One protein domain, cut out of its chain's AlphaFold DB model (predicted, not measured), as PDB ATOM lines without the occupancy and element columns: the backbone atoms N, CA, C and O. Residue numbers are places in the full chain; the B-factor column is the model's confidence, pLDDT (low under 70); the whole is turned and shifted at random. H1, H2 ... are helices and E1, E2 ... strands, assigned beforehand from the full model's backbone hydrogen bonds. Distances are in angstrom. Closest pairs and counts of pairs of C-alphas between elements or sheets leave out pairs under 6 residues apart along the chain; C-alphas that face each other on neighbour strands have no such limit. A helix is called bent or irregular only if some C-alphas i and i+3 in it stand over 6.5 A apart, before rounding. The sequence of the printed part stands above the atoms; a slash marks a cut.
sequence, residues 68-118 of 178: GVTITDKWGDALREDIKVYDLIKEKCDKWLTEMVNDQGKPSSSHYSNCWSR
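AT A GLANCE: This is residues 68 to 118 of the 178 residues of an uncharacterized protein of Paenibacillus larvae subsp. larvae (strain NRRL B-3650 / LMG 16245) (UniProt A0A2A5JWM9). A strand hairpin, E1 and E2, forms one end of this domain, and a loop with no named element, residues 99 to 118, forms the other end, with the single helix H1 as the shaft between them. H1 leaves the hairpin at the end of E2 and runs crosswise to its strands, making a corner there, while the loop past H1 folds back toward the helix's last residues. The printed part has 51 residues, with two named strands and one named helix in the order E1, E2, H1; the two-stranded sheet, in the order E1, E2, is antiparallel, and the class is mixed, helices and strands. The whole is extended, with a radius of gyration of the C-alphas of 15.4 A, and flat, spanning 39 by 24 by 12 A.

IN THESE COORDINATES: E1 covers residues 68 to 72, and its first C-alpha, that of Gly 68, stands at (129.258, 125.733, 204.243). E2, residues 78 to 84, is the longest strand, measuring 14.6 A from first to last C-alpha against 12.9 A for E1. H1, residues 85 to 98, begins with C-alpha 85 at (129.287, 127.058, 197.505) and ends with C-alpha 98 at (134.028, 117.611, 180.583), a length of 20.0 A.

HOW THE PARTS SIT: E1 and E2 are a hairpin, joined by a tight link of 5 residues. They are antiparallel, with 159 degrees between their directions. The C-alphas of Gly 68 and Asp 82 face each other at 4.4 A, as do those of Thr 72 and Ala 78 at 4.4 A. Across the pair, N 69 and O 83 are within hydrogen-bond range at 2.8 A, and so are N 79 and O 71 at 2.8 A. The link from E2 to H1 is tight, with 0 residues between them. The closest C-alphas of E1 and H1 are those of Val 69 and Val 85, 6.8 A apart, while the two centres are 15.6 A apart. Residues 89 to 94, which belong to H1, stand free. In H1 every O i to N i+4 pair is within hydrogen-bond range, and the helix is not bent.

THE WHOLE: The two C-alphas farthest apart are those of Gly 76, between the strands, and Asn 114, in the stretch after H1, at 40.7 A. The first and last printed C-alphas, of Gly 68 and Arg 118, are 29.5 A apart. The printed part has no cut, and neither link between named elements is long. The C-alphas of residues 99 to 118 lie 8 to 22 A from the mean of all C-alphas. The mean pLDDT of the printed part is 78.8, and the model's confidence is low, under 70, at residues 109 to 115.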
ATOM      1  N   GLY A  68     129.539 127.161 204.313       73.31
ATOM      2  CA  GLY A  68     129.258 125.733 204.243       73.31
ATOM      3  C   GLY A  68     127.761 125.502 204.059       73.31
ATOM      4  O   GLY A  68     126.937 126.085 204.770       73.31
ATOM      5  N   VAL A  69     127.405 124.693 203.069       77.81
ATOM      6  CA  VAL A  69     126.030 124.298 202.774       77.81
ATOM      7  C   VAL A  69     125.950 122.782 202.837       77.81
ATOM      8  O   VAL A  69     126.761 122.074 202.239       77.81
ATOM      9  N   THR A  70     124.946 122.287 203.552       80.38
ATOM     10  CA  THR A  70     124.612 120.864 203.575       80.38
ATOM     11  C   THR A  70     123.654 120.565 202.432       80.38
ATOM     12  O   THR A  70     122.601 121.192 202.312       80.38
ATOM     13  N   ILE A  71     124.021 119.613 201.578       77.75
ATOM     14  CA  ILE A  71     123.144 119.116 200.519       77.75
ATOM     15  C   ILE A  71     122.348 117.954 201.092       77.75
ATOM     16  O   ILE A  71     122.925 116.927 201.445       77.75
ATOM     17  N   THR A  72     121.030 118.112 201.152       82.31
ATOM     18  CA  THR A  72     120.106 117.059 201.583       82.31
ATOM     19  C   THR A  72     119.492 116.335 200.389       82.31
ATOM     20  O   THR A  72     119.403 116.880 199.284       82.31
ATOM     21  N   ASP A  73     119.058 115.100 200.603       80.31
ATOM     22  CA  ASP A  73     118.244 114.362 199.648       80.31
ATOM     23  C   ASP A  73     116.770 114.835 199.664       80.31
ATOM     24  O   ASP A  73     116.409 115.828 200.302       80.31
ATOM     25  N   LYS A  74     115.899 114.131 198.927       81.44
ATOM     26  CA  LYS A  74     114.459 114.442 198.861       81.44
ATOM     27  C   LYS A  74     113.712 114.167 200.176       81.44
ATOM     28  O   LYS A  74     112.557 114.573 200.286       81.44
ATOM     29  N   TRP A  75     114.344 113.475 201.119       80.25
ATOM     30  CA  TRP A  75     113.783 113.041 202.397       80.25
ATOM     31  C   TRP A  75     114.400 113.773 203.599       80.25
ATOM     32  O   TRP A  75     113.887 113.646 204.706       80.25
ATOM     33  N   GLY A  76     115.412 114.614 203.368       72.88
ATOM     34  CA  GLY A  76     116.062 115.442 204.382       72.88
ATOM     35  C   GLY A  76     117.372 114.868 204.925       72.88
ATOM     36  O   GLY A  76     117.988 115.512 205.772       72.88
ATOM     37  N   ASP A  77     117.830 113.721 204.424       78.62
ATOM     38  CA  ASP A  77     119.096 113.118 204.831       78.62
ATOM     39  C   ASP A  77     120.274 113.852 204.184       78.62
ATOM     40  O   ASP A  77     120.262 114.167 202.988       78.62
ATOM     41  N   ALA A  78     121.313 114.145 204.970       77.56
ATOM     42  CA  ALA A  78     122.501 114.838 204.488       77.56
ATOM     43  C   ALA A  78     123.313 113.931 203.545       77.56
ATOM     44  O   ALA A  78     123.946 112.966 203.964       77.56
ATOM     45  N   LEU A  79     123.319 114.259 202.250       75.88
ATOM     46  CA  LEU A  79     124.133 113.572 201.242       75.88
ATOM     47  C   LEU A  79     125.590 114.019 201.306       75.88
ATOM     48  O   LEU A  79     126.498 113.229 201.048       75.88
ATOM     49  N   ARG A  80     125.808 115.308 201.580       76.06
ATOM     50  CA  ARG A  80     127.131 115.900 201.772       76.06
ATOM     51  C   ARG A  80     127.034 117.082 202.733       76.06
ATOM     52  O   ARG A  80     126.191 117.958 202.539       76.06
ATOM     53  N   GLU A  81     127.907 117.114 203.731       75.94
ATOM     54  CA  GLU A  81     127.945 118.156 204.762       75.94
ATOM     55  C   GLU A  81     129.107 119.129 204.540       75.94
ATOM     56  O   GLU A  81     130.135 118.761 203.973       75.94
ATOM     57  N   ASP A  82     128.911 120.374 204.983       72.81
ATOM     58  CA  ASP A  82     129.914 121.451 205.012       72.81
ATOM     59  C   ASP A  82     130.631 121.736 203.676       72.81
ATOM     60  O   ASP A  82     131.820 122.053 203.625       72.81
ATOM     61  N   ILE A  83     129.909 121.651 202.553       80.81
ATOM     62  CA  ILE A  83     130.492 121.997 201.253       80.81
ATOM     63  C   ILE A  83     130.373 123.495 201.017       80.81
ATOM     64  O   ILE A  83     129.284 124.068 201.070       80.81
ATOM     65  N   LYS A  84     131.491 124.134 200.672       82.88
ATOM     66  CA  LYS A  84     131.494 125.530 200.240       82.88
ATOM     67  C   LYS A  84     130.784 125.677 198.901       82.88
ATOM     68  O   LYS A  84     131.040 124.928 197.957       82.88
ATOM     69  N   VAL A  85     129.962 126.716 198.772       80.44
ATOM     70  CA  VAL A  85     129.287 127.058 197.505       80.44
ATOM     71  C   VAL A  85     130.290 127.171 196.351       80.44
ATOM     72  O   VAL A  85     130.007 126.743 195.234       80.44
ATOM     73  N   TYR A  86     131.490 127.684 196.626       80.00
ATOM     74  CA  TYR A  86     132.575 127.763 195.651       80.00
ATOM     75  C   TYR A  86     132.967 126.406 195.042       80.00
ATOM     76  O   TYR A  86     133.131 126.301 193.826       80.00
ATOM     77  N   ASP A  87     133.069 125.360 195.860       81.00
ATOM     78  CA  ASP A  87     133.469 124.030 195.396       81.00
ATOM     79  C   ASP A  87     132.345 123.358 194.596       81.00
ATOM     80  O   ASP A  87     132.612 122.668 193.612       81.00
ATOM     81  N   LEU A  88     131.081 123.648 194.926       82.88
ATOM     82  CA  LEU A  88     129.934 123.220 194.117       82.88
ATOM     83  C   LEU A  88     129.933 123.866 192.734       82.88
ATOM     84  O   LEU A  88     129.647 123.195 191.742       82.88
ATOM     85  N   ILE A  89     130.248 125.162 192.659       81.25
ATOM     86  CA  ILE A  89     130.350 125.871 191.381       81.25
ATOM     87  C   ILE A  89     131.481 125.270 190.548       81.25
ATOM     88  O   ILE A  89     131.250 124.951 189.384       81.25
ATOM     89  N   LYS A  90     132.661 125.042 191.140       83.62
ATOM     90  CA  LYS A  90     133.774 124.360 190.464       83.62
ATOM     91  C   LYS A  90     133.367 123.002 189.915       83.62
ATOM     92  O   LYS A  90     133.523 122.768 188.724       83.62
ATOM     93  N   GLU A  91     132.763 122.149 190.742       85.31
ATOM     94  CA  GLU A  91     132.337 120.812 190.320       85.31
ATOM     95  C   GLU A  91     131.326 120.883 189.163       85.31
ATOM     96  O   GLU A  91     131.376 120.082 188.230       85.31
ATOM     97  N   LYS A  92     130.404 121.854 189.192       84.56
ATOM     98  CA  LYS A  92     129.437 122.070 188.106       84.56
ATOM     99  C   LYS A  92     130.106 122.571 186.828       84.56
ATOM    100  O   LYS A  92     129.754 122.086 185.754       84.56
ATOM    101  N   CYS A  93     131.048 123.503 186.936       82.81
ATOM    102  CA  CYS A  93     131.825 124.004 185.806       82.81
ATOM    103  C   CYS A  93     132.669 122.890 185.177       82.81
ATOM    104  O   CYS A  93     132.599 122.696 183.966       82.81
ATOM    105  N   ASP A  94     133.383 122.114 185.989       86.06
ATOM    106  CA  ASP A  94     134.198 120.989 185.531       86.06
ATOM    107  C   ASP A  94     133.329 119.932 184.844       86.06
ATOM    108  O   ASP A  94     133.627 119.509 183.727       86.06
ATOM    109  N   LYS A  95     132.191 119.560 185.442       87.06
ATOM    110  CA  LYS A  95     131.227 118.639 184.816       87.06
ATOM    111  C   LYS A  95     130.708 119.152 183.478       87.06
ATOM    112  O   LYS A  95     130.582 118.376 182.540       87.06
ATOM    113  N   TRP A  96     130.415 120.442 183.374       86.62
ATOM    114  CA  TRP A  96     129.936 121.034 182.127       86.62
ATOM    115  C   TRP A  96     131.018 121.089 181.036       86.62
ATOM    116  O   TRP A  96     130.719 120.849 179.865       86.62
ATOM    117  N   LEU A  97     132.271 121.375 181.402       86.19
ATOM    118  CA  LEU A  97     133.407 121.411 180.471       86.19
ATOM    119  C   LEU A  97     133.827 120.015 179.994       86.19
ATOM    120  O   LEU A  97     134.237 119.856 178.843       86.19
ATOM    121  N   THR A  98     133.719 119.020 180.872       86.12
ATOM    122  CA  THR A  98     134.028 117.611 180.583       86.12
ATOM    123  C   THR A  98     132.870 116.857 179.931       86.12
ATOM    124  O   THR A  98     133.058 115.735 179.466       86.12
ATOM    125  N   GLU A  99     131.679 117.460 179.863       87.62
ATOM    126  CA  GLU A  99     130.520 116.866 179.203       87.62
ATOM    127  C   GLU A  99     130.827 116.600 177.724       87.62
ATOM    128  O   GLU A  99     131.327 117.473 177.008       87.62
ATOM    129  N   MET A 100     130.502 115.390 177.267       87.00
ATOM    130  CA  MET A 100     130.674 115.000 175.873       87.00
ATOM    131  C   MET A 100     129.659 115.718 174.988       87.00
ATOM    132  O   MET A 100     128.444 115.679 175.220       87.00
ATOM    133  N   VAL A 101     130.166 116.358 173.940       87.06
ATOM    134  CA  VAL A 101     129.356 117.075 172.962       87.06
ATOM    135  C   VAL A 101     129.550 116.498 171.569       87.06
ATOM    136  O   VAL A 101     130.586 115.920 171.245       87.06
ATOM    137  N   ASN A 102     128.524 116.655 170.738       85.88
ATOM    138  CA  ASN A 102     128.613 116.356 169.313       85.88
ATOM    139  C   ASN A 102     129.288 117.498 168.532       85.88
ATOM    140  O   ASN A 102     129.570 118.565 169.080       85.88
ATOM    141  N   ASP A 103     129.445 117.322 167.218       82.12
ATOM    142  CA  ASP A 103     130.051 118.312 166.311       82.12
ATOM    143  C   ASP A 103     129.369 119.696 166.339       82.12
ATOM    144  O   ASP A 103     129.965 120.704 165.956       82.12
ATOM    145  N   GLN A 104     128.125 119.775 166.822       81.62
ATOM    146  CA  GLN A 104     127.355 121.014 166.959       81.62
ATOM    147  C   GLN A 104     127.467 121.653 168.357       81.62
ATOM    148  O   GLN A 104     126.832 122.678 168.612       81.62
ATOM    149  N   GLY A 105     128.242 121.068 169.275       77.62
ATOM    150  CA  GLY A 105     128.412 121.552 170.650       77.62
ATOM    151  C   GLY A 105     127.220 121.264 171.571       77.62
ATOM    152  O   GLY A 105     127.116 121.848 172.659       77.62
ATOM    153  N   LYS A 106     126.295 120.388 171.150       84.00
ATOM    154  CA  LYS A 106     125.155 119.953 171.969       84.00
ATOM    155  C   LYS A 106     125.535 118.714 172.789       84.00
ATOM    156  O   LYS A 106     126.263 117.872 172.257       84.00
ATOM    157  N   PRO A 107     125.023 118.573 174.029       83.25
ATOM    158  CA  PRO A 107     125.202 117.353 174.811       83.25
ATOM    159  C   PRO A 107     124.747 116.136 174.006       83.25
ATOM    160  O   PRO A 107     123.652 116.149 173.434       83.25
ATOM    161  N   SER A 108     125.579 115.101 173.947       76.75
ATOM    162  CA  SER A 108     125.243 113.846 173.278       76.75
ATOM    163  C   SER A 108     125.343 112.700 174.273       76.75
ATOM    164  O   SER A 108     126.379 112.498 174.895       76.75
ATOM    165  N   SER A 109     124.267 111.926 174.411       68.19
ATOM    166  CA  SER A 109     124.260 110.679 175.188       68.19
ATOM    167  C   SER A 109     124.876 109.502 174.423       68.19
ATOM    168  O   SER A 109     125.174 108.457 175.006       68.19
ATOM    169  N   SER A 110     125.059 109.653 173.108       62.62
ATOM    170  CA  SER A 110     125.547 108.589 172.241       62.62
ATOM    171  C   SER A 110     127.071 108.581 172.210       62.62
ATOM    172  O   SER A 110     127.678 109.467 171.621       62.62
ATOM    173  N   HIS A 111     127.672 107.542 172.791       58.94
ATOM    174  CA  HIS A 111     129.120 107.293 172.789       58.94
ATOM    175  C   HIS A 111     129.664 106.852 171.412       58.94
ATOM    176  O   HIS A 111     130.857 106.607 171.268       58.94
ATOM    177  N   TYR A 112     128.795 106.710 170.405       57.47
ATOM    178  CA  TYR A 112     129.113 106.062 169.128       57.47
ATOM    179  C   TYR A 112     129.549 107.014 168.002       57.47
ATOM    180  O   TYR A 112     129.969 106.541 166.951       57.47
ATOM    181  N   SER A 113     129.491 108.336 168.189       56.97
ATOM    182  CA  SER A 113     129.986 109.309 167.200       56.97
ATOM    183  C   SER A 113     130.924 110.303 167.864       56.97
ATOM    184  O   SER A 113     130.495 110.881 168.854       56.97
ATOM    185  N   ASN A 114     132.136 110.504 167.324       59.94
ATOM    186  CA  ASN A 114     133.098 111.586 167.617       59.94
ATOM    187  C   ASN A 114     132.728 112.470 168.824       59.94
ATOM    188  O   ASN A 114     132.346 113.626 168.672       59.94
ATOM    189  N   CYS A 115     132.790 111.900 170.027       67.94
ATOM    190  CA  CYS A 115     132.443 112.611 171.251       67.94
ATOM    191  C   CYS A 115     133.708 113.272 171.764       67.94
ATOM    192  O   CYS A 115     134.650 112.587 172.157       67.94
ATOM    193  N   TRP A 116     133.742 114.594 171.684       79.44
ATOM    194  CA  TRP A 116     134.811 115.401 172.254       79.44
ATOM    195  C   TRP A 116     134.265 115.987 173.548       79.44
ATOM    196  O   TRP A 116     133.062 116.263 173.647       79.44
ATOM    197  N   SER A 117     135.124 116.210 174.539       86.12
ATOM    198  CA  SER A 117     134.713 117.040 175.667       86.12
ATOM    199  C   SER A 117     134.335 118.429 175.153       86.12
ATOM    200  O   SER A 117     134.867 118.921 174.150       86.12
ATOM    201  N   ARG A 118     133.405 119.099 175.836       86.19
ATOM    202  CA  ARG A 118     132.998 120.459 175.471       86.19
ATOM    203  C   ARG A 118     134.197 121.401 175.370       86.19
ATOM    204  O   ARG A 118     134.237 122.229 174.462       86.19
TER     205      ARG A 118